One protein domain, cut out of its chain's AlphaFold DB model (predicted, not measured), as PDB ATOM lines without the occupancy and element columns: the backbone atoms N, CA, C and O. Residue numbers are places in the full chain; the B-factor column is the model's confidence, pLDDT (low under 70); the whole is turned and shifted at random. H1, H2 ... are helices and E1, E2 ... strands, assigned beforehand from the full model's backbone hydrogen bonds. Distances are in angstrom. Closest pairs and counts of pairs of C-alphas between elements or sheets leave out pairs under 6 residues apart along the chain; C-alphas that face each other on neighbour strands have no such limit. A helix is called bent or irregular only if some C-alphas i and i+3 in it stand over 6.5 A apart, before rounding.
ATOM      1  N   ALA A  11     -91.727  -2.432  19.153       93.25
ATOM      2  CA  ALA A  11     -91.174  -2.551  20.488       93.25
ATOM      3  C   ALA A  11     -92.300  -2.704  21.506       93.25
ATOM      4  O   ALA A  11     -93.258  -1.932  21.493       93.25
ATOM      5  N   ILE A  12     -92.116  -3.632  22.439       96.12
ATOM      6  CA  ILE A  12     -92.893  -3.721  23.673       96.12
ATOM      7  C   ILE A  12     -92.155  -2.886  24.713       96.12
ATOM      8  O   ILE A  12     -90.977  -3.131  25.000       96.12
ATOM      9  N   CYS A  13     -92.823  -1.875  25.243       96.25
ATOM     10  CA  CYS A  13     -92.209  -0.823  26.031       96.25
ATOM     11  C   CYS A  13     -92.874  -0.737  27.394       96.25
ATOM     12  O   CYS A  13     -94.074  -0.514  27.494       96.25
ATOM     13  N   PHE A  14     -92.075  -0.870  28.440       97.25
ATOM     14  CA  PHE A  14     -92.447  -0.505  29.794       97.25
ATOM     15  C   PHE A  14     -92.042   0.930  30.084       97.25
ATOM     16  O   PHE A  14     -90.935   1.336  29.729       97.25
ATOM     17  N   ALA A  15     -92.908   1.649  30.792       95.50
ATOM     18  CA  ALA A  15     -92.598   2.932  31.394       95.50
ATOM     19  C   ALA A  15     -93.192   3.031  32.802       95.50
ATOM     20  O   ALA A  15     -94.324   2.620  33.051       95.50
ATOM     21  N   SER A  16     -92.449   3.647  33.713       93.44
ATOM     22  CA  SER A  16     -92.930   4.085  35.017       93.44
ATOM     23  C   SER A  16     -92.441   5.494  35.294       93.44
ATOM     24  O   SER A  16     -91.272   5.812  35.060       93.44
ATOM     25  N   HIS A  17     -93.348   6.317  35.812       84.38
ATOM     26  CA  HIS A  17     -93.076   7.692  36.201       84.38
ATOM     27  C   HIS A  17     -93.199   7.829  37.715       84.38
ATOM     28  O   HIS A  17     -94.034   7.187  38.348       84.38
ATOM     29  N   LEU A  18     -92.382   8.716  38.276       72.81
ATOM     30  CA  LEU A  18     -92.449   9.161  39.667       72.81
ATOM     31  C   LEU A  18     -92.212   8.093  40.761       72.81
ATOM     32  O   LEU A  18     -92.639   8.269  41.905       72.81
ATOM     33  N   GLY A  19     -91.432   7.060  40.442       72.00
ATOM     34  CA  GLY A  19     -90.961   6.009  41.345       72.00
ATOM     35  C   GLY A  19     -90.257   6.523  42.608       72.00
ATOM     36  O   GLY A  19     -89.289   7.275  42.494       72.00
ATOM     37  N   LEU A  20     -90.625   6.091  43.814       72.12
ATOM     38  CA  LEU A  20     -89.722   6.145  44.970       72.12
ATOM     39  C   LEU A  20     -88.709   5.008  44.848       72.12
ATOM     40  O   LEU A  20     -89.025   3.812  44.913       72.12
ATOM     41  N   SER A  21     -87.449   5.393  44.706       71.19
ATOM     42  CA  SER A  21     -86.340   4.462  44.799       71.19
ATOM     43  C   SER A  21     -85.209   5.087  45.595       71.19
ATOM     44  O   SER A  21     -84.838   6.243  45.409       71.19
ATOM     45  N   GLU A  22     -84.628   4.293  46.482       77.25
ATOM     46  CA  GLU A  22     -83.353   4.629  47.097       77.25
ATOM     47  C   GLU A  22     -82.212   4.211  46.155       77.25
ATOM     48  O   GLU A  22     -82.376   3.254  45.385       77.25
ATOM     49  N   PRO A  23     -81.033   4.853  46.209       74.56
ATOM     50  CA  PRO A  23     -79.893   4.480  45.366       74.56
ATOM     51  C   PRO A  23     -79.513   2.988  45.450       74.56
ATOM     52  O   PRO A  23     -79.191   2.356  44.442       74.56
ATOM     53  N   LEU A  24     -79.626   2.367  46.632       75.00
ATOM     54  CA  LEU A  24     -79.371   0.929  46.808       75.00
ATOM     55  C   LEU A  24     -80.372   0.045  46.048       75.00
ATOM     56  O   LEU A  24     -80.005  -1.012  45.517       75.00
ATOM     57  N   LYS A  25     -81.627   0.489  45.943       87.00
ATOM     58  CA  LYS A  25     -82.644  -0.183  45.133       87.00
ATOM     59  C   LYS A  25     -82.299  -0.070  43.645       87.00
ATOM     60  O   LYS A  25     -82.401  -1.067  42.944       87.00
ATOM     61  N   VAL A  26     -81.756   1.057  43.178       88.81
ATOM     62  CA  VAL A  26     -81.324   1.251  41.775       88.81
ATOM     63  C   VAL A  26     -80.218   0.277  41.383       88.81
ATOM     64  O   VAL A  26     -80.292  -0.351  40.329       88.81
ATOM     65  N   LYS A  27     -79.221   0.081  42.254       92.62
ATOM     66  CA  LYS A  27     -78.187  -0.947  42.058       92.62
ATOM     67  C   LYS A  27     -78.800  -2.340  41.907       92.62
ATOM     68  O   LYS A  27     -78.426  -3.089  41.006       92.62
ATOM     69  N   SER A  28     -79.741  -2.685  42.781       93.25
ATOM     70  CA  SER A  28     -80.414  -3.987  42.759       93.25
ATOM     71  C   SER A  28     -81.246  -4.169  41.485       93.25
ATOM     72  O   SER A  28     -81.141  -5.206  40.834       93.25
ATOM     73  N   LEU A  29     -81.986  -3.136  41.070       94.06
ATOM     74  CA  LEU A  29     -82.752  -3.109  39.822       94.06
ATOM     75  C   LEU A  29     -81.855  -3.246  38.593       94.06
ATOM     76  O   LEU A  29     -82.193  -3.989  37.679       94.06
ATOM     77  N   PHE A  30     -80.693  -2.589  38.576       95.50
ATOM     78  CA  PHE A  30     -79.726  -2.718  37.488       95.50
ATOM     79  C   PHE A  30     -79.261  -4.166  37.306       95.50
ATOM     80  O   PHE A  30     -79.267  -4.690  36.192       95.50
ATOM     81  N   PHE A  31     -78.867  -4.833  38.396       96.00
ATOM     82  CA  PHE A  31     -78.433  -6.229  38.322       96.00
ATOM     83  C   PHE A  31     -79.586  -7.182  38.016       96.00
ATOM     84  O   PHE A  31     -79.383  -8.153  37.288       96.00
ATOM     85  N   TRP A  32     -80.784  -6.887  38.519       96.75
ATOM     86  CA  TRP A  32     -81.989  -7.628  38.175       96.75
ATOM     87  C   TRP A  32     -82.284  -7.527  36.671       96.75
ATOM     88  O   TRP A  32     -82.382  -8.557  36.011       96.75
ATOM     89  N   LEU A  33     -82.296  -6.318  36.095       97.19
ATOM     90  CA  LEU A  33     -82.466  -6.106  34.654       97.19
ATOM     91  C   LEU A  33     -81.377  -6.825  33.854       97.19
ATOM     92  O   LEU A  33     -81.680  -7.512  32.885       97.19
ATOM     93  N   TYR A  34     -80.113  -6.731  34.276       97.44
ATOM     94  CA  TYR A  34     -79.020  -7.444  33.614       97.44
ATOM     95  C   TYR A  34     -79.280  -8.955  33.553       97.44
ATOM     96  O   TYR A  34     -79.102  -9.565  32.500       97.44
ATOM     97  N   GLN A  35     -79.747  -9.545  34.655       97.81
ATOM     98  CA  GLN A  35     -80.118 -10.956  34.710       97.81
ATOM     99  C   GLN A  35     -81.294 -11.275  33.774       97.81
ATOM    100  O   GLN A  35     -81.251 -12.286  33.077       97.81
ATOM    101  N   GLN A  36     -82.295 -10.395  33.678       97.75
ATOM    102  CA  GLN A  36     -83.417 -10.584  32.755       97.75
ATOM    103  C   GLN A  36     -82.989 -10.589  31.284       97.75
ATOM    104  O   GLN A  36     -83.515 -11.373  30.498       97.75
ATOM    105  N   TYR A  37     -82.002  -9.774  30.903       97.19
ATOM    106  CA  TYR A  37     -81.438  -9.840  29.552       97.19
ATOM    107  C   TYR A  37     -80.766 -11.194  29.300       97.19
ATOM    108  O   TYR A  37     -80.975 -11.778  28.239       97.19
ATOM    109  N   LEU A  38     -80.003 -11.715  30.272       96.75
ATOM    110  CA  LEU A  38     -79.341 -13.017  30.137       96.75
ATOM    111  C   LEU A  38     -80.344 -14.157  29.959       96.75
ATOM    112  O   LEU A  38     -80.106 -15.048  29.148       96.75
ATOM    113  N   GLU A  39     -81.450 -14.125  30.697       96.62
ATOM    114  CA  GLU A  39     -82.520 -15.120  30.589       96.62
ATOM    115  C   GLU A  39     -83.253 -15.065  29.251       96.62
ATOM    116  O   GLU A  39     -83.705 -16.094  28.763       96.62
ATOM    117  N   LEU A  40     -83.318 -13.887  28.631       95.56
ATOM    118  CA  LEU A  40     -83.792 -13.731  27.257       95.56
ATOM    119  C   LEU A  40     -82.739 -14.157  26.217       95.56
ATOM    120  O   LEU A  40     -83.018 -14.122  25.027       95.56
ATOM    121  N   GLY A  41     -81.537 -14.565  26.637       95.50
ATOM    122  CA  GLY A  41     -80.450 -14.986  25.747       95.50
ATOM    123  C   GLY A  41     -79.521 -13.853  25.298       95.50
ATOM    124  O   GLY A  41     -78.632 -14.074  24.473       95.50
ATOM    125  N   TYR A  42     -79.660 -12.650  25.860       94.44
ATOM    126  CA  TYR A  42     -78.930 -11.459  25.429       94.44
ATOM    127  C   TYR A  42     -77.934 -10.975  26.475       94.44
ATOM    128  O   TYR A  42     -78.216 -10.869  27.664       94.44
ATOM    129  N   ARG A  43     -76.732 -10.610  26.021       95.00
ATOM    130  CA  ARG A  43     -75.700 -10.002  26.872       95.00
ATOM    131  C   ARG A  43     -75.603  -8.506  26.570       95.00
ATOM    132  O   ARG A  43     -75.054  -8.155  25.519       95.00
ATOM    133  N   PRO A  44     -76.068  -7.614  27.468       93.31
ATOM    134  CA  PRO A  44     -75.853  -6.180  27.316       93.31
ATOM    135  C   PRO A  44     -74.359  -5.882  27.174       93.31
ATOM    136  O   PRO A  44     -73.547  -6.363  27.966       93.31
ATOM    137  N   HIS A  45     -73.997  -5.087  26.174       87.75
ATOM    138  CA  HIS A  45     -72.604  -4.697  25.897       87.75
ATOM    139  C   HIS A  45     -72.363  -3.203  26.084       87.75
ATOM    140  O   HIS A  45     -71.222  -2.748  26.008       87.75
ATOM    141  N   HIS A  46     -73.426  -2.437  26.317       89.12
ATOM    142  CA  HIS A  46     -73.330  -1.055  26.730       89.12
ATOM    143  C   HIS A  46     -74.086  -0.896  28.040       89.12
ATOM    144  O   HIS A  46     -75.285  -1.162  28.120       89.12
ATOM    145  N   MET A  47     -73.344  -0.516  29.074       94.56
ATOM    146  CA  MET A  47     -73.886  -0.193  30.386       94.56
ATOM    147  C   MET A  47     -73.503   1.247  30.679       94.56
ATOM    148  O   MET A  47     -72.314   1.574  30.658       94.56
ATOM    149  N   SER A  48     -74.488   2.105  30.900       93.69
ATOM    150  CA  SER A  48     -74.288   3.534  31.128       93.69
ATOM    151  C   SER A  48     -74.607   3.901  32.565       93.69
ATOM    152  O   SER A  48     -75.582   3.409  33.121       93.69
ATOM    153  N   PHE A  49     -73.795   4.782  33.144       93.62
ATOM    154  CA  PHE A  49     -73.930   5.258  34.513       93.62
ATOM    155  C   PHE A  49     -73.713   6.762  34.544       93.62
ATOM    156  O   PHE A  49     -72.674   7.244  34.088       93.62
ATOM    157  N   LYS A  50     -74.670   7.503  35.094       91.69
ATOM    158  CA  LYS A  50     -74.541   8.939  35.336       91.69
ATOM    159  C   LYS A  50     -74.612   9.185  36.836       91.69
ATOM    160  O   LYS A  50     -75.579   8.777  37.476       91.69
ATOM    161  N   ALA A  51     -73.582   9.817  37.386       88.00
ATOM    162  CA  ALA A  51     -73.571  10.241  38.781       88.00
ATOM    163  C   ALA A  51     -74.239  11.615  38.939       88.00
ATOM    164  O   ALA A  51     -74.257  12.413  37.998       88.00
ATOM    165  N   GLN A  52     -74.738  11.892  40.141       81.50
ATOM    166  CA  GLN A  52     -75.284  13.183  40.533       81.50
ATOM    167  C   GLN A  52     -74.256  14.295  40.311       81.50
ATOM    168  O   GLN A  52     -73.077  14.130  40.631       81.50
ATOM    169  N   ALA A  53     -74.710  15.415  39.740       78.44
ATOM    170  CA  ALA A  53     -73.881  16.572  39.388       78.44
ATOM    171  C   ALA A  53     -72.700  16.262  38.439       78.44
ATOM    172  O   ALA A  53     -71.747  17.033  38.355       78.44
ATOM    173  N   SER A  54     -72.741  15.132  37.719       82.38
ATOM    174  CA  SER A  54     -71.753  14.809  36.692       82.38
ATOM    175  C   SER A  54     -72.355  14.895  35.295       82.38
ATOM    176  O   SER A  54     -73.307  14.186  34.962       82.38
ATOM    177  N   ASP A  55     -71.718  15.684  34.433       81.44
ATOM    178  CA  ASP A  55     -72.043  15.729  33.003       81.44
ATOM    179  C   ASP A  55     -71.504  14.516  32.236       81.44
ATOM    180  O   ASP A  55     -71.856  14.276  31.080       81.44
ATOM    181  N   ARG A  56     -70.638  13.716  32.869       88.38
ATOM    182  CA  ARG A  56     -69.999  12.568  32.227       88.38
ATOM    183  C   ARG A  56     -70.784  11.293  32.500       88.38
ATOM    184  O   ARG A  56     -70.875  10.821  33.630       88.38
ATOM    185  N   VAL A  57     -71.261  10.668  31.427       90.19
ATOM    186  CA  VAL A  57     -71.789   9.300  31.470       90.19
ATOM    187  C   VAL A  57     -70.622   8.316  31.415       90.19
ATOM    188  O   VAL A  57     -69.913   8.230  30.408       90.19
ATOM    189  N   ARG A  58     -70.422   7.544  32.485       93.44
ATOM    190  CA  ARG A  58     -69.492   6.410  32.490       93.44
ATOM    191  C   ARG A  58     -70.103   5.260  31.702       93.44
ATOM    192  O   ARG A  58     -71.278   4.940  31.859       93.44
ATOM    193  N   LYS A  59     -69.290   4.631  30.858       92.94
ATOM    194  CA  LYS A  59     -69.693   3.502  30.018       92.94
ATOM    195  C   LYS A  59     -68.840   2.287  30.350       92.94
ATOM    196  O   LYS A  59     -67.616   2.401  30.414       92.94
ATOM    197  N   PHE A  60     -69.480   1.137  30.509       92.62
ATOM    198  CA  PHE A  60     -68.817  -0.146  30.736       92.62
ATOM    199  C   PHE A  60     -69.172  -1.118  29.617       92.62
ATOM    200  O   PHE A  60     -70.290  -1.107  29.095       92.62
ATOM    201  N   ARG A  61     -68.199  -1.956  29.246       87.31
ATOM    202  CA  ARG A  61     -68.351  -2.940  28.159       87.31
ATOM    203  C   ARG A  61     -68.935  -4.274  28.632       87.31
ATOM    204  O   ARG A  61     -69.260  -5.124  27.810       87.31
ATOM    205  N   GLY A  62     -69.037  -4.480  29.945       89.44
ATOM    206  CA  GLY A  62     -69.485  -5.737  30.533       89.44
ATOM    207  C   GLY A  62     -69.730  -5.636  32.036       89.44
ATOM    208  O   GLY A  62     -69.293  -4.692  32.696       89.44
ATOM    209  N   ILE A  63     -70.411  -6.643  32.587       93.31
ATOM    210  CA  ILE A  63     -70.879  -6.606  33.978       93.31
ATOM    211  C   ILE A  63     -69.732  -6.702  34.981       93.31
ATOM    212  O   ILE A  63     -69.775  -6.065  36.026       93.31
ATOM    213  N   ASN A  64     -68.682  -7.455  34.644       92.81
ATOM    214  CA  ASN A  64     -67.494  -7.582  35.486       92.81
ATOM    215  C   ASN A  64     -66.703  -6.269  35.523       92.81
ATOM    216  O   ASN A  64     -66.272  -5.848  36.589       92.81
ATOM    217  N   ASP A  65     -66.581  -5.585  34.380       91.25
ATOM    218  CA  ASP A  65     -65.965  -4.254  34.285       91.25
ATOM    219  C   ASP A  65     -66.727  -3.240  35.155       91.25
ATOM    220  O   ASP A  65     -66.117  -2.527  35.948       91.25
ATOM    221  N   CYS A  66     -68.063  -3.250  35.093       92.69
ATOM    222  CA  CYS A  66     -68.913  -2.451  35.976       92.69
ATOM    223  C   CYS A  66     -68.696  -2.791  37.463       92.69
ATOM    224  O   CYS A  66     -68.364  -1.904  38.247       92.69
ATOM    225  N   LYS A  67     -68.821  -4.068  37.859       91.75
ATOM    226  CA  LYS A  67     -68.678  -4.514  39.259       91.75
ATOM    227  C   LYS A  67     -67.316  -4.165  39.859       91.75
ATOM    228  O   LYS A  67     -67.257  -3.776  41.018       91.75
ATOM    229  N   ASN A  68     -66.246  -4.283  39.075       92.19
ATOM    230  CA  ASN A  68     -64.882  -4.058  39.551       92.19
ATOM    231  C   ASN A  68     -64.519  -2.572  39.667       92.19
ATOM    232  O   ASN A  68     -63.587  -2.229  40.388       92.19
ATOM    233  N   ARG A  69     -65.205  -1.690  38.931       92.69
ATOM    234  CA  ARG A  69     -64.836  -0.268  38.807       92.69
ATOM    235  C   ARG A  69     -65.864   0.703  39.370       92.69
ATOM    236  O   ARG A  69     -65.616   1.906  39.307       92.69
ATOM    237  N   MET A  70     -67.010   0.211  39.829       92.88
ATOM    238  CA  MET A  70     -68.019   1.004  40.527       92.88
ATOM    239  C   MET A  70     -67.849   0.817  42.033       92.88
ATOM    240  O   MET A  70     -68.094  -0.275  42.553       92.88
ATOM    241  N   THR A  71     -67.457   1.874  42.740       91.56
ATOM    242  CA  THR A  71     -67.363   1.850  44.208       91.56
ATOM    243  C   THR A  71     -68.752   1.907  44.854       91.56
ATOM    244  O   THR A  71     -69.746   2.246  44.209       91.56
ATOM    245  N   ALA A  72     -68.848   1.571  46.146       89.81
ATOM    246  CA  ALA A  72     -70.101   1.704  46.893       89.81
ATOM    247  C   ALA A  72     -70.625   3.153  46.878       89.81
ATOM    248  O   ALA A  72     -71.805   3.371  46.610       89.81
ATOM    249  N   ASP A  73     -69.738   4.133  47.063       90.31
ATOM    250  CA  ASP A  73     -70.087   5.558  47.035       90.31
ATOM    251  C   ASP A  73     -70.587   6.011  45.661       90.31
ATOM    252  O   ASP A  73     -71.520   6.807  45.565       90.31
ATOM    253  N   GLU A  74     -70.008   5.484  44.581       90.50
ATOM    254  CA  GLU A  74     -70.461   5.788  43.223       90.50
ATOM    255  C   GLU A  74     -71.874   5.259  42.969       90.50
ATOM    256  O   GLU A  74     -72.695   5.966  42.383       90.50
ATOM    257  N   TRP A  75     -72.199   4.062  43.464       89.69
ATOM    258  CA  TRP A  75     -73.570   3.548  43.430       89.69
ATOM    259  C   TRP A  75     -74.538   4.436  44.214       89.69
ATOM    260  O   TRP A  75     -75.631   4.714  43.729       89.69
ATOM    261  N   MET A  76     -74.131   4.929  45.385       88.75
ATOM    262  CA  MET A  76     -74.962   5.817  46.206       88.75
ATOM    263  C   MET A  76     -75.231   7.173  45.549       88.75
ATOM    264  O   MET A  76     -76.272   7.776  45.795       88.75
ATOM    265  N   ARG A  77     -74.314   7.642  44.698       89.81
ATOM    266  CA  ARG A  77     -74.436   8.897  43.944       89.81
ATOM    267  C   ARG A  77     -74.956   8.697  42.524       89.81
ATOM    268  O   ARG A  77     -74.926   9.636  41.737       89.81
ATOM    269  N   THR A  78     -75.356   7.487  42.147       90.62
ATOM    270  CA  THR A  78     -75.843   7.225  40.793       90.62
ATOM    271  C   THR A  78     -77.239   7.814  40.628       90.62
ATOM    272  O   THR A  78     -78.129   7.508  41.412       90.62
ATOM    273  N   ASP A  79     -77.420   8.616  39.582       90.88
ATOM    274  CA  ASP A  79     -78.697   9.214  39.182       90.88
ATOM    275  C   ASP A  79     -79.281   8.552  37.939       90.88
ATOM    276  O   ASP A  79     -80.455   8.721  37.650       90.88
ATOM    277  N   SER A  80     -78.493   7.802  37.175       93.00
ATOM    278  CA  SER A  80     -79.023   7.008  36.074       93.00
ATOM    279  C   SER A  80     -78.162   5.790  35.814       93.00
ATOM    280  O   SER A  80     -76.932   5.874  35.803       93.00
ATOM    281  N   VAL A  81     -78.831   4.672  35.564       95.25
ATOM    282  CA  VAL A  81     -78.256   3.444  35.031       95.25
ATOM    283  C   VAL A  81     -78.987   3.059  33.755       95.25
ATOM    284  O   VAL A  81     -80.196   3.243  33.644       95.25
ATOM    285  N   GLY A  82     -78.261   2.497  32.796       95.56
ATOM    286  CA  GLY A  82     -78.845   2.008  31.556       95.56
ATOM    287  C   GLY A  82     -78.168   0.736  31.076       95.56
ATOM    288  O   GLY A  82     -76.967   0.541  31.273       95.56
ATOM    289  N   LEU A  83     -78.952  -0.123  30.435       96.06
ATOM    290  CA  LEU A  83     -78.494  -1.297  29.707       96.06
ATOM    291  C   LEU A  83     -78.942  -1.171  28.258       96.06
ATOM    292  O   LEU A  83     -80.065  -0.760  27.968       96.06
ATOM    293  N   THR A  84     -78.059  -1.539  27.339       93.81
ATOM    294  CA  THR A  84     -78.399  -1.607  25.922       93.81
ATOM    295  C   THR A  84     -77.801  -2.854  25.297       93.81
ATOM    296  O   THR A  84     -76.626  -3.197  25.495       93.81
ATOM    297  N   TYR A  85     -78.626  -3.509  24.493       93.06
ATOM    298  CA  TYR A  85     -78.226  -4.529  23.547       93.06
ATOM    299  C   TYR A  85     -78.673  -4.101  22.144       93.06
ATOM    300  O   TYR A  85     -79.865  -3.997  21.879       93.06
ATOM    301  N   GLY A  86     -77.725  -3.828  21.248       88.94
ATOM    302  CA  GLY A  86     -77.939  -3.763  19.801       88.94
ATOM    303  C   GLY A  86     -77.121  -4.809  19.039       88.94
ATOM    304  O   GLY A  86     -75.971  -5.107  19.388       88.94
ATOM    305  N   GLU A  87     -77.707  -5.347  17.975       83.50
ATOM    306  CA  GLU A  87     -77.027  -6.290  17.091       83.50
ATOM    307  C   GLU A  87     -75.714  -5.705  16.537       83.50
ATOM    308  O   GLU A  87     -75.670  -4.522  16.178       83.50
ATOM    309  N   PRO A  88     -74.627  -6.492  16.412       81.69
ATOM    310  CA  PRO A  88     -73.332  -5.987  15.952       81.69
ATOM    311  C   PRO A  88     -73.388  -5.232  14.617       81.69
ATOM    312  O   PRO A  88     -72.656  -4.259  14.434       81.69
ATOM    313  N   HIS A  89     -74.267  -5.652  13.701       78.12
ATOM    314  CA  HIS A  89     -74.429  -5.023  12.391       78.12
ATOM    315  C   HIS A  89     -75.164  -3.671  12.456       78.12
ATOM    316  O   HIS A  89     -74.876  -2.795  11.642       78.12
ATOM    317  N   LEU A  90     -76.026  -3.451  13.456       71.88
ATOM    318  CA  LEU A  90     -76.720  -2.176  13.676       71.88
ATOM    319  C   LEU A  90     -75.811  -1.113  14.299       71.88
ATOM    320  O   LEU A  90     -76.027   0.077  14.107       71.88
ATOM    321  N   ARG A  91     -74.731  -1.507  14.983       67.44
ATOM    322  CA  ARG A  91     -73.826  -0.552  15.649       67.44
ATOM    323  C   ARG A  91     -73.169   0.444  14.698       67.44
ATOM    324  O   ARG A  91     -72.815   1.541  15.121       67.44
ATOM    325  N   LYS A  92     -72.989   0.074  13.427       65.31
ATOM    326  CA  LYS A  92     -72.360   0.942  12.422       65.31
ATOM    327  C   LYS A  92     -73.243   2.124  12.019       65.31
ATOM    328  O   LYS A  92     -72.699   3.115  11.549       65.31
ATOM    329  N   SER A  93     -74.564   2.039  12.204       62.09
ATOM    330  CA  SER A  93     -75.472   3.138  11.859       62.09
ATOM    331  C   SER A  93     -75.540   4.220  12.937       62.09
ATOM    332  O   SER A  93     -75.989   5.319  12.637       62.09
ATOM    333  N   GLY A  94     -75.088   3.940  14.171       58.22
ATOM    334  CA  GLY A  94     -74.885   4.926  15.245       58.22
ATOM    335  C   GLY A  94     -76.125   5.706  15.700       58.22
ATOM    336  O   GLY A  94     -76.018   6.555  16.581       58.22
ATOM    337  N   GLY A  95     -77.293   5.442  15.112       66.31
ATOM    338  CA  GLY A  95     -78.510   6.192  15.380       66.31
ATOM    339  C   GLY A  95     -79.134   5.831  16.732       66.31
ATOM    340  O   GLY A  95     -78.893   4.735  17.254       66.31
ATOM    341  N   PRO A  96     -80.004   6.702  17.272       61.47
ATOM    342  CA  PRO A  96     -80.688   6.502  18.554       61.47
ATOM    343  C   PRO A  96     -81.629   5.281  18.588       61.47
ATOM    344  O   PRO A  96     -82.160   4.951  19.641       61.47
ATOM    345  N   ILE A  97     -81.803   4.589  17.457       68.56
ATOM    346  CA  ILE A  97     -82.707   3.444  17.260       68.56
ATOM    347  C   ILE A  97     -81.936   2.177  16.823       68.56
ATOM    348  O   ILE A  97     -82.511   1.196  16.360       68.56
ATOM    349  N   SER A  98     -80.604   2.179  16.950       76.81
ATOM    350  CA  SER A  98     -79.729   1.052  16.572       76.81
ATOM    351  C   SER A  98     -79.676  -0.080  17.613       76.81
ATOM    352  O   SER A  98     -78.785  -0.933  17.578       76.81
ATOM    353  N   TRP A  99     -80.621  -0.097  18.552       85.19
ATOM    354  CA  TRP A  99     -80.725  -1.091  19.611       85.19
ATOM    355  C   TRP A  99     -81.905  -2.039  19.388       85.19
ATOM    356  O   TRP A  99     -82.872  -1.758  18.680       85.19
ATOM    357  N   THR A 100     -81.786  -3.199  20.014       90.31
ATOM    358  CA  THR A 100     -82.766  -4.280  20.022       90.31
ATOM    359  C   THR A 100     -83.488  -4.327  21.370       90.31
ATOM    360  O   THR A 100     -84.696  -4.532  21.433       90.31
ATOM    361  N   MET A 101     -82.745  -4.072  22.451       94.25
ATOM    362  CA  MET A 101     -83.267  -3.905  23.802       94.25
ATOM    363  C   MET A 101     -82.572  -2.729  24.486       94.25
ATOM    364  O   MET A 101     -81.342  -2.610  24.424       94.25
ATOM    365  N   GLN A 102     -83.346  -1.890  25.161       94.56
ATOM    366  CA  GLN A 102     -82.839  -0.789  25.972       94.56
ATOM    367  C   GLN A 102     -83.652  -0.692  27.254       94.56
ATOM    368  O   GLN A 102     -84.871  -0.777  27.213       94.56
ATOM    369  N   SER A 103     -82.990  -0.502  28.389       96.06
ATOM    370  CA  SER A 103     -83.664  -0.198  29.649       96.06
ATOM    371  C   SER A 103     -82.899   0.856  30.419       96.06
ATOM    372  O   SER A 103     -81.669   0.773  30.494       96.06
ATOM    373  N   THR A 104     -83.620   1.772  31.049       95.25
ATOM    374  CA  THR A 104     -83.053   2.834  31.878       95.25
ATOM    375  C   THR A 104     -83.775   2.879  33.216       95.25
ATOM    376  O   THR A 104     -84.972   2.630  33.306       95.25
ATOM    377  N   VAL A 105     -83.033   3.202  34.269       94.56
ATOM    378  CA  VAL A 105     -83.585   3.669  35.541       94.56
ATOM    379  C   VAL A 105     -82.857   4.959  35.861       94.56
ATOM    380  O   VAL A 105     -81.632   4.960  35.994       94.56
ATOM    381  N   SER A 106     -83.578   6.066  35.939       92.25
ATOM    382  CA  SER A 106     -82.992   7.386  36.154       92.25
ATOM    383  C   SER A 106     -83.814   8.213  37.112       92.25
ATOM    384  O   SER A 106     -85.033   8.146  37.107       92.25
ATOM    385  N   ARG A 107     -83.158   9.047  37.907       88.56
ATOM    386  CA  ARG A 107     -83.814  10.102  38.658       88.56
ATOM    387  C   ARG A 107     -84.540  11.015  37.670       88.56
ATOM    388  O   ARG A 107     -83.973  11.382  36.637       88.56
ATOM    389  N   HIS A 108     -85.785  11.355  37.981       80.62
ATOM    390  CA  HIS A 108     -86.577  12.280  37.187       80.62
ATOM    391  C   HIS A 108     -85.822  13.607  37.111       80.62
ATOM    392  O   HIS A 108     -85.499  14.213  38.138       80.62
ATOM    393  N   TYR A 109     -85.497  14.037  35.894       70.81
ATOM    394  CA  TYR A 109     -84.807  15.300  35.700       70.81
ATOM    395  C   TYR A 109     -85.815  16.439  35.831       70.81
ATOM    396  O   TYR A 109     -86.704  16.609  34.997       70.81
ATOM    397  N   VAL A 110     -85.657  17.202  36.903       62.88
ATOM    398  CA  VAL A 110     -86.314  18.487  37.126       62.88
ATOM    399  C   VAL A 110     -85.270  19.528  36.738       62.88
ATOM    400  O   VAL A 110     -84.158  19.496  37.273       62.88
ATOM    401  N   SER A 111     -85.573  20.375  35.755       63.66
ATOM    402  CA  SER A 111     -84.624  21.382  35.277       63.66
ATOM    403  C   SER A 111     -84.255  22.342  36.414       63.66
ATOM    404  O   SER A 111     -85.031  22.540  37.350       63.66
ATOM    405  N   GLU A 112     -83.072  22.960  36.366       56.44
ATOM    406  CA  GLU A 112     -82.699  23.978  37.365       56.44
ATOM    407  C   GLU A 112     -83.620  25.211  37.324       56.44
ATOM    408  O   GLU A 112     -83.713  25.930  38.314       56.44
ATOM    409  N   TYR A 113     -84.331  25.416  36.209       54.94
ATOM    410  CA  TYR A 113     -85.338  26.462  36.032       54.94
ATOM    411  C   TYR A 113     -86.706  26.102  36.623       54.94
ATOM    412  O   TYR A 113     -87.587  26.961  36.692       54.94
ATOM    413  N   ASP A 114     -86.909  24.854  37.045       60.62
ATOM    414  CA  ASP A 114     -88.168  24.448  37.654       60.62
ATOM    415  C   ASP A 114     -88.246  25.066  39.060       60.62
ATOM    416  O   ASP A 114     -87.317  24.959  39.867       60.62
ATOM    417  N   ARG A 115     -89.366  25.745  39.336       57.81
ATOM    418  CA  ARG A 115     -89.633  26.461  40.596       57.81
ATOM    419  C   ARG A 115     -89.434  25.545  41.814       57.81
ATOM    420  O   ARG A 115     -89.664  24.338  41.721       57.81
ATOM    421  N   GLU A 116     -89.103  26.120  42.979       63.91
ATOM    422  CA  GLU A 116     -88.978  25.381  44.258       63.91
ATOM    423  C   GLU A 116     -90.189  24.479  44.568       63.91
ATOM    424  O   GLU A 116     -90.052  23.438  45.207       63.91
ATOM    425  N   GLU A 117     -91.361  24.830  44.039       63.12
ATOM    426  CA  GLU A 117     -92.613  24.076  44.123       63.12
ATOM    427  C   GLU A 117     -92.506  22.607  43.655       63.12
ATOM    428  O   GLU A 117     -93.187  21.734  44.194       63.12
ATOM    429  N   TYR A 118     -91.595  22.289  42.726       64.31
ATOM    430  CA  TYR A 118     -91.402  20.930  42.191       64.31
ATOM    431  C   TYR A 118     -90.255  20.162  42.856       64.31
ATOM    432  O   TYR A 118     -89.827  19.112  42.369       64.31
ATOM    433  N   PHE A 119     -89.740  20.644  43.990       59.62
ATOM    434  CA  PHE A 119     -88.621  20.007  44.687       59.62
ATOM    435  C   PHE A 119     -88.890  18.532  45.032       59.62
ATOM    436  O   PHE A 119     -87.985  17.700  44.943       59.62
ATOM    437  N   TRP A 120     -90.142  18.176  45.341       64.06
ATOM    438  CA  TRP A 120     -90.541  16.798  45.643       64.06
ATOM    439  C   TRP A 120     -90.353  15.832  44.462       64.06
ATOM    440  O   TRP A 120     -90.225  14.628  44.678       64.06
ATOM    441  N   MET A 121     -90.290  16.330  43.222       64.12
ATOM    442  CA  MET A 121     -90.033  15.513  42.036       64.12
ATOM    443  C   MET A 121     -88.554  15.120  41.900       64.12
ATOM    444  O   MET A 121     -88.251  14.086  41.307       64.12
ATOM    445  N   ARG A 122     -87.617  15.872  42.503       60.91
ATOM    446  CA  ARG A 122     -86.164  15.582  42.451       60.91
ATOM    447  C   ARG A 122     -85.768  14.297  43.185       60.91
ATOM    448  O   ARG A 122     -84.654  13.797  43.020       60.91
ATOM    449  N   SER A 123     -86.647  13.760  44.027       62.81
ATOM    450  CA  SER A 123     -86.444  12.476  44.708       62.81
ATOM    451  C   SER A 123     -87.075  11.297  43.966       62.81
ATOM    452  O   SER A 123     -86.955  10.159  44.421       62.81
ATOM    453  N   ARG A 124     -87.740  11.548  42.834       82.38
ATOM    454  CA  ARG A 124     -88.450  10.521  42.080       82.38
ATOM    455  C   ARG A 124     -87.598   9.916  40.975       82.38
ATOM    456  O   ARG A 124     -86.645  10.524  40.496       82.38
ATOM    457  N   TRP A 125     -87.976   8.716  40.568       89.69
ATOM    458  CA  TRP A 125     -87.318   7.911  39.553       89.69
ATOM    459  C   TRP A 125     -88.265   7.627  38.394       89.69
ATOM    460  O   TRP A 125     -89.463   7.439  38.563       89.69
ATOM    461  N   GLU A 126     -87.698   7.583  37.205       91.38
ATOM    462  CA  GLU A 126     -88.305   7.076  35.990       91.38
ATOM    463  C   GLU A 126     -87.625   5.757  35.643       91.38
ATOM    464  O   GLU A 126     -86.426   5.565  35.890       91.38
ATOM    465  N   ALA A 127     -88.390   4.844  35.064       94.38
ATOM    466  CA  ALA A 127     -87.849   3.612  34.531       94.38
ATOM    467  C   ALA A 127     -88.506   3.281  33.201       94.38
ATOM    468  O   ALA A 127     -89.718   3.424  33.050       94.38
ATOM    469  N   ASP A 128     -87.704   2.791  32.267       95.56
ATOM    470  CA  ASP A 128     -88.173   2.278  30.993       95.56
ATOM    471  C   ASP A 128     -87.467   0.977  30.626       95.56
ATOM    472  O   ASP A 128     -86.334   0.711  31.040       95.56
ATOM    473  N   TRP A 129     -88.157   0.146  29.853       96.75
ATOM    474  CA  TRP A 129     -87.556  -1.011  29.206       96.75
ATOM    475  C   TRP A 129     -88.276  -1.302  27.898       96.75
ATOM    476  O   TRP A 129     -89.438  -1.685  27.906       96.75
ATOM    477  N   CYS A 130     -87.579  -1.154  26.778       95.56
ATOM    478  CA  CYS A 130     -88.096  -1.377  25.436       95.56
ATOM    479  C   CYS A 130     -87.406  -2.581  24.779       95.56
ATOM    480  O   CYS A 130     -86.179  -2.714  24.857       95.56
ATOM    481  N   VAL A 131     -88.180  -3.447  24.119       95.19
ATOM    482  CA  VAL A 131     -87.696  -4.678  23.471       95.19
ATOM    483  C   VAL A 131     -88.378  -4.879  22.122       95.19
ATOM    484  O   VAL A 131     -89.600  -4.974  22.058       95.19
ATOM    485  N   PHE A 132     -87.597  -5.023  21.052       93.50
ATOM    486  CA  PHE A 132     -88.092  -5.410  19.726       93.50
ATOM    487  C   PHE A 132     -88.204  -6.938  19.608       93.50
ATOM    488  O   PHE A 132     -87.355  -7.584  18.997       93.50
ATOM    489  N   ALA A 133     -89.237  -7.522  20.224       88.94
ATOM    490  CA  ALA A 133     -89.354  -8.973  20.416       88.94
ATOM    491  C   ALA A 133     -89.311  -9.774  19.102       88.94
ATOM    492  O   ALA A 133     -88.521 -10.710  18.984       88.94
ATOM    493  N   ALA A 134     -90.091  -9.360  18.095       85.88
ATOM    494  CA  ALA A 134     -90.155 -10.033  16.796       85.88
ATOM    495  C   ALA A 134     -88.799 -10.030  16.072       85.88
ATOM    496  O   ALA A 134     -88.343 -11.072  15.606       85.88
ATOM    497  N   TRP A 135     -88.115  -8.883  16.060       83.69
ATOM    498  CA  TRP A 135     -86.777  -8.740  15.476       83.69
ATOM    499  C   TRP A 135     -85.746  -9.651  16.151       83.69
ATOM    500  O   TRP A 135     -84.843 -10.186  15.513       83.69
ATOM    501  N   SER A 136     -85.882  -9.830  17.462       82.81
ATOM    502  CA  SER A 136     -85.014 -10.682  18.267       82.81
ATOM    503  C   SER A 136     -85.351 -12.170  18.182       82.81
ATOM    504  O   SER A 136     -84.545 -12.989  18.614       82.81
ATOM    505  N   GLY A 137     -86.527 -12.540  17.673       89.12
ATOM    506  CA  GLY A 137     -87.049 -13.901  17.807       89.12
ATOM    507  C   GLY A 137     -87.408 -14.272  19.253       89.12
ATOM    508  O   GLY A 137     -87.429 -15.452  19.594       89.12
ATOM    509  N   ILE A 138     -87.666 -13.280  20.112       93.31
ATOM    510  CA  ILE A 138     -88.124 -13.494  21.489       93.31
ATOM    511  C   ILE A 138     -89.642 -13.648  21.474       93.31
ATOM    512  O   ILE A 138     -90.343 -12.889  20.804       93.31
ATOM    513  N   ASN A 139     -90.163 -14.591  22.258       95.56
ATOM    514  CA  ASN A 139     -91.597 -14.691  22.483       95.56
ATOM    515  C   ASN A 139     -92.116 -13.431  23.205       95.56
ATOM    516  O   ASN A 139     -91.637 -13.067  24.279       95.56
ATOM    517  N   GLU A 140     -93.121 -12.776  22.630       95.75
ATOM    518  CA  GLU A 140     -93.742 -11.573  23.190       95.75
ATOM    519  C   GLU A 140     -94.257 -11.775  24.624       95.75
ATOM    520  O   GLU A 140     -94.015 -10.929  25.484       95.75
ATOM    521  N   ALA A 141     -94.858 -12.927  24.933       96.75
ATOM    522  CA  ALA A 141     -95.335 -13.237  26.279       96.75
ATOM    523  C   ALA A 141     -94.192 -13.302  27.308       96.75
ATOM    524  O   ALA A 141     -94.372 -12.873  28.449       96.75
ATOM    525  N   ASP A 142     -93.002 -13.769  26.910       97.25
ATOM    526  CA  ASP A 142     -91.826 -13.800  27.788       97.25
ATOM    527  C   ASP A 142     -91.298 -12.395  28.093       97.25
ATOM    528  O   ASP A 142     -90.829 -12.141  29.208       97.25
ATOM    529  N   VAL A 143     -91.381 -11.478  27.123       97.31
ATOM    530  CA  VAL A 143     -91.034 -10.064  27.321       97.31
ATOM    531  C   VAL A 143     -92.034  -9.404  28.261       97.31
ATOM    532  O   VAL A 143     -91.619  -8.800  29.250       97.31
ATOM    533  N   ILE A 144     -93.336  -9.569  28.001       97.94
ATOM    534  CA  ILE A 144     -94.413  -9.015  28.832       97.94
ATOM    535  C   ILE A 144     -94.275  -9.513  30.272       97.94
ATOM    536  O   ILE A 144     -94.241  -8.708  31.200       97.94
ATOM    537  N   ALA A 145     -94.113 -10.824  30.482       98.25
ATOM    538  CA  ALA A 145     -93.975 -11.403  31.816       98.25
ATOM    539  C   ALA A 145     -92.796 -10.796  32.596       98.25
ATOM    540  O   ALA A 145     -92.912 -10.502  33.790       98.25
ATOM    541  N   ARG A 146     -91.666 -10.550  31.922       98.19
ATOM    542  CA  ARG A 146     -90.490  -9.920  32.538       98.19
ATOM    543  C   ARG A 146     -90.692  -8.442  32.801       98.19
ATOM    544  O   ARG A 146     -90.300  -7.970  33.862       98.19
ATOM    545  N   GLN A 147     -91.332  -7.710  31.898       98.06
ATOM    546  CA  GLN A 147     -91.653  -6.303  32.119       98.06
ATOM    547  C   GLN A 147     -92.692  -6.115  33.236       98.06
ATOM    548  O   GLN A 147     -92.542  -5.207  34.047       98.06
ATOM    549  N   ILE A 148     -93.666  -7.020  33.387       98.44
ATOM    550  CA  ILE A 148     -94.547  -7.087  34.568       98.44
ATOM    551  C   ILE A 148     -93.723  -7.387  35.830       98.44
ATOM    552  O   ILE A 148     -93.934  -6.784  36.885       98.44
ATOM    553  N   GLY A 149     -92.747  -8.295  35.736       97.88
ATOM    554  CA  GLY A 149     -91.767  -8.546  36.793       97.88
ATOM    555  C   GLY A 149     -90.988  -7.289  37.183       97.88
ATOM    556  O   GLY A 149     -90.781  -7.049  38.369       97.88
ATOM    557  N   PHE A 150     -90.624  -6.451  36.212       96.88
ATOM    558  CA  PHE A 150     -89.951  -5.181  36.456       96.88
ATOM    559  C   PHE A 150     -90.894  -4.177  37.116       96.88
ATOM    560  O   PHE A 150     -90.532  -3.566  38.122       96.88
ATOM    561  N   ALA A 151     -92.132  -4.085  36.622       96.56
ATOM    562  CA  ALA A 151     -93.175  -3.237  37.179       96.56
ATOM    563  C   ALA A 151     -93.403  -3.525  38.671       96.56
ATOM    564  O   ALA A 151     -93.445  -2.591  39.468       96.56
ATOM    565  N   LYS A 152     -93.426  -4.806  39.078       95.81
ATOM    566  CA  LYS A 152     -93.499  -5.225  40.495       95.81
ATOM    567  C   LYS A 152     -92.390  -4.636  41.368       95.81
ATOM    568  O   LYS A 152     -92.604  -4.439  42.561       95.81
ATOM    569  N   GLN A 153     -91.205  -4.407  40.805       93.88
ATOM    570  CA  GLN A 153     -90.044  -3.922  41.549       93.88
ATOM    571  C   GLN A 153     -90.012  -2.394  41.651       93.88
ATOM    572  O   GLN A 153     -89.571  -1.860  42.674       93.88
ATOM    573  N   ILE A 154     -90.435  -1.684  40.600       93.06
ATOM    574  CA  ILE A 154     -90.216  -0.235  40.486       93.06
ATOM    575  C   ILE A 154     -91.484   0.614  40.573       93.06
ATOM    576  O   ILE A 154     -91.396   1.713  41.112       93.06
ATOM    577  N   VAL A 155     -92.638   0.136  40.096       93.69
ATOM    578  CA  VAL A 155     -93.856   0.955  40.081       93.69
ATOM    579  C   VAL A 155     -94.363   1.139  41.503       93.69
ATOM    580  O   VAL A 155     -94.632   0.170  42.214       93.69
ATOM    581  N   ASP A 156     -94.546   2.393  41.894       91.06
ATOM    582  CA  ASP A 156     -95.146   2.759  43.173       91.06
ATOM    583  C   ASP A 156     -96.150   3.920  43.085       91.06
ATOM    584  O   ASP A 156     -96.730   4.275  44.109       91.06
ATOM    585  N   ASP A 157     -96.367   4.481  41.891       90.12
ATOM    586  CA  ASP A 157     -97.394   5.490  41.609       90.12
ATOM    587  C   ASP A 157     -98.137   5.155  40.309       90.12
ATOM    588  O   ASP A 157     -99.294   4.724  40.361       90.12
ATOM    589  N   TYR A 158     -97.457   5.284  39.162       93.00
ATOM    590  CA  TYR A 158     -98.017   5.033  37.832       93.00
ATOM    591  C   TYR A 158     -96.997   4.399  36.876       93.00
ATOM    592  O   TYR A 158     -95.819   4.774  36.823       93.00
ATOM    593  N   GLY A 159     -97.461   3.432  36.089       96.25
ATOM    594  CA  GLY A 159     -96.710   2.860  34.976       96.25
ATOM    595  C   GLY A 159     -97.618   2.186  33.954       96.25
ATOM    596  O   GLY A 159     -98.819   2.043  34.180       96.25
ATOM    597  N   TYR A 160     -97.046   1.769  32.830       97.56
ATOM    598  CA  TYR A 160     -97.772   1.128  31.734       97.56
ATOM    599  C   TYR A 160     -96.847   0.287  30.837       97.56
ATOM    600  O   TYR A 160     -95.637   0.527  30.791       97.56
ATOM    601  N   LEU A 161     -97.424  -0.698  30.133       97.31
ATOM    602  CA  LEU A 161     -96.807  -1.403  29.000       97.31
ATOM    603  C   LEU A 161     -97.549  -1.079  27.713       97.31
ATOM    604  O   LEU A 161     -98.776  -1.156  27.674       97.31
ATOM    605  N   PHE A 162     -96.804  -0.783  26.657       95.50
ATOM    606  CA  PHE A 162     -97.357  -0.353  25.383       95.50
ATOM    607  C   PHE A 162     -96.534  -0.835  24.190       95.50
ATOM    608  O   PHE A 162     -95.373  -1.217  24.337       95.50
ATOM    609  N   TRP A 163     -97.137  -0.800  23.002       94.31
ATOM    610  CA  TRP A 163     -96.474  -1.162  21.756       94.31
ATOM    611  C   TRP A 163     -96.212   0.091  20.951       94.31
ATOM    612  O   TRP A 163     -97.091   0.935  20.806       94.31
ATOM    613  N   MET A 164     -95.020   0.192  20.382       90.75
ATOM    614  CA  MET A 164     -94.672   1.323  19.537       90.75
ATOM    615  C   MET A 164     -93.774   0.888  18.390       90.75
ATOM    616  O   MET A 164     -92.936   0.000  18.542       90.75
ATOM    617  N   ARG A 165     -93.933   1.523  17.231       87.62
ATOM    618  CA  ARG A 165     -93.096   1.254  16.061       87.62
ATOM    619  C   ARG A 165     -91.659   1.700  16.309       87.62
ATOM    620  O   ARG A 165     -91.406   2.719  16.953       87.62
ATOM    621  N   ARG A 166     -90.703   0.982  15.721       83.69
ATOM    622  CA  ARG A 166     -89.273   1.301  15.795       83.69
ATOM    623  C   ARG A 166     -88.979   2.730  15.366       83.69
ATOM    624  O   ARG A 166     -88.212   3.418  16.035       83.69
ATOM    625  N   GLY A 167     -89.601   3.176  14.273       76.25
ATOM    626  CA  GLY A 167     -89.423   4.526  13.735       76.25
ATOM    627  C   GLY A 167     -89.755   5.647  14.723       76.25
ATOM    628  O   GLY A 167     -89.213   6.739  14.580       76.25
ATOM    629  N   SER A 168     -90.574   5.362  15.737       73.50
ATOM    630  CA  SER A 168     -91.038   6.329  16.732       73.50
ATOM    631  C   SER A 168     -90.109   6.512  17.928       73.50
ATOM    632  O   SER A 168     -90.361   7.366  18.771       73.50
ATOM    633  N   ALA A 169     -89.029   5.723  17.998       78.50
ATOM    634  CA  ALA A 169     -88.014   5.783  19.045       78.50
ATOM    635  C   ALA A 169     -88.622   5.794  20.470       78.50
ATOM    636  O   ALA A 169     -88.670   6.831  21.133       78.50
ATOM    637  N   PRO A 170     -89.060   4.627  20.973       81.44
ATOM    638  CA  PRO A 170     -89.962   4.541  22.124       81.44
ATOM    639  C   PRO A 170     -89.488   5.228  23.413       81.44
ATOM    640  O   PRO A 170     -90.298   5.777  24.158       81.44
ATOM    641  N   SER A 171     -88.179   5.261  23.669       78.19
ATOM    642  CA  SER A 171     -87.616   5.972  24.823       78.19
ATOM    643  C   SER A 171     -87.832   7.490  24.755       78.19
ATOM    644  O   SER A 171     -87.997   8.133  25.793       78.19
ATOM    645  N   PHE A 172     -87.912   8.072  23.555       82.81
ATOM    646  CA  PHE A 172     -88.281   9.474  23.377       82.81
ATOM    647  C   PHE A 172     -89.768   9.705  23.623       82.81
ATOM    648  O   PHE A 172     -90.096  10.649  24.338       82.81
ATOM    649  N   TYR A 173     -90.653   8.813  23.158       87.00
ATOM    650  CA  TYR A 173     -92.078   8.893  23.494       87.00
ATOM    651  C   TYR A 173     -92.287   8.913  25.011       87.00
ATOM    652  O   TYR A 173     -92.989   9.779  25.536       87.00
ATOM    653  N   ILE A 174     -91.630   8.010  25.747       86.25
ATOM    654  CA  ILE A 174     -91.681   7.989  27.218       86.25
ATOM    655  C   ILE A 174     -91.236   9.341  27.778       86.25
ATOM    656  O   ILE A 174     -91.917   9.905  28.634       86.25
ATOM    657  N   GLY A 175     -90.156   9.888  27.219       80.00
ATOM    658  CA  GLY A 175     -89.623  11.208  27.517       80.00
ATOM    659  C   GLY A 175     -90.394  12.398  26.934       80.00
ATOM    660  O   GLY A 175     -89.841  13.495  26.960       80.00
ATOM    661  N   GLY A 176     -91.615  12.224  26.418       80.44
ATOM    662  CA  GLY A 176     -92.419  13.315  25.860       80.44
ATOM    663  C   GLY A 176     -91.725  14.028  24.700       80.44
ATOM    664  O   GLY A 176     -91.739  15.248  24.607       80.44
TER     665      GLY A 176
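This is residues 11 to 176 of the 317 residues of an uncharacterized protein of Algisphaera agarilytica (UniProt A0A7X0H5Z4). A single twisted sheet of seven strands is covered on one face by two long helices, H1 and H7, side by side along the strands, with the shorter H2 on that face over the edge strand E3. The other face is largely bare, with the short last helix H8 packed on it over E1. H4 and its loop lie beyond one end of the strands, and beyond the other end residues 112 to 117, at the link from E5 and the beginning of H5, stick out. The printed part has 166 residues, with eight named helices and seven named strands in the order E1 H1 E2 E3 H2 H3 E4 H4 E5 H5 E6 H6 H7 E7 H8; the sheet runs E3 E2 E4 E5 E6 E1 E7, antiparallel throughout. The class is mixed, helices and strands, and the whole is compact, with a radius of gyration of the C-alphas of 15.5 A and spans of 46 by 34 by 30 A.

The sheet holds E3, residues 57 to 60; E2, residues 46 to 51; E4, residues 78 to 85, 21.0 A long; E5, residues 101 to 107, 20.4 A; E6, residues 124 to 131, 24.0 A; E1, residues 11 to 20, 26.0 A; and E7, residues 158 to 165, 22.6 A. E1 begins at C-alpha 11, (-91.174, -2.551, 20.488), and bends by 54 degrees at residue 17. H1, residues 23 to 39, is 24.7 A long and begins at C-alpha 23, (-79.893, 4.480, 45.366). H7, residues 140 to 154, is 21.0 A long. The shorter helices are H2, residues 63 to 69; H3, residues 72 to 76; H4, residues 90 to 93; H5, residues 116 to 123; H6, residues 133 to 136; and H8, residues 170 to 174, which ends at C-alpha 174, (-91.681, 7.989, 27.218). H5 is irregular: C-alphas 117 and 120 are 7.7 A apart.

E5 and E6 are antiparallel at 177 degrees, with N 104 and O 128 2.9 A apart, within hydrogen-bond range. Also within range are N 83 and O 103 of E4 and E5, 2.9 A, N 48 and O 82 of E2 and E4, 3.0 A, and N 14 and O 129 of E1 and E6, 2.8 A. At the edges, N 49 and O 58 join the hairpin E2 and E3 at 2.8 A, and N 13 and O 162 join E1 and E7 at 2.8 A. H1 lies over E4 and E5 at a height over the sheet of 9.6 A and runs along the strands. H7, on the same face, is 9.2 A over the sheet, over E1 and only just over E6, where 3 of its C-alphas fall. H1 and H7 only just touch, with 3 pairs of C-alphas within 8 A, at a shallow tilt of 13 degrees, opposite ways; their closest C-alphas, those of Gln 36 and Arg 146, are 7.1 A apart. H2, on the same face, is over E3, slantwise at 46 degrees on the local plane. H8 is over E1 on the opposite face, at a height of 7.6 A. H3 touches residues 23 to 27 of H1, the closest C-alphas being those of Pro 23 and Met 76, 5.2 A. H6 and H7 only just touch, only at the corner, with 3 pairs of C-alphas within 8 A; the closest are those of Ala 133 and Glu 140, 5.8 A. H3, H5 and H6 only graze the sheet, and H4 is not on it. Two split strand-helix-strand units, each two strands that run the same way in the sheet, not neighbours, with helices between them along the chain, have right-handed crossovers: E3, H2 H3, E4, with E2 between the two strands in the sheet, and E6, H6 H7, E7, with E1 between the two strands in the sheet. In H1, H2, H3 and H8 every O i to N i+4 pair is within hydrogen-bond range; H7 has 10 of 11, H5 0 of 4 but 3 of 5 O i to N i+3 pairs, and H4 and H6 are too short for an i+4 pair.

The two C-alphas farthest apart, those of Glu 116 and Gly 137, are 47.4 A apart. The printed part has no cut, and no link is long. The mean pLDDT of the printed part is 86.6; residues 91 to 97 and 110 to 123 are under 70.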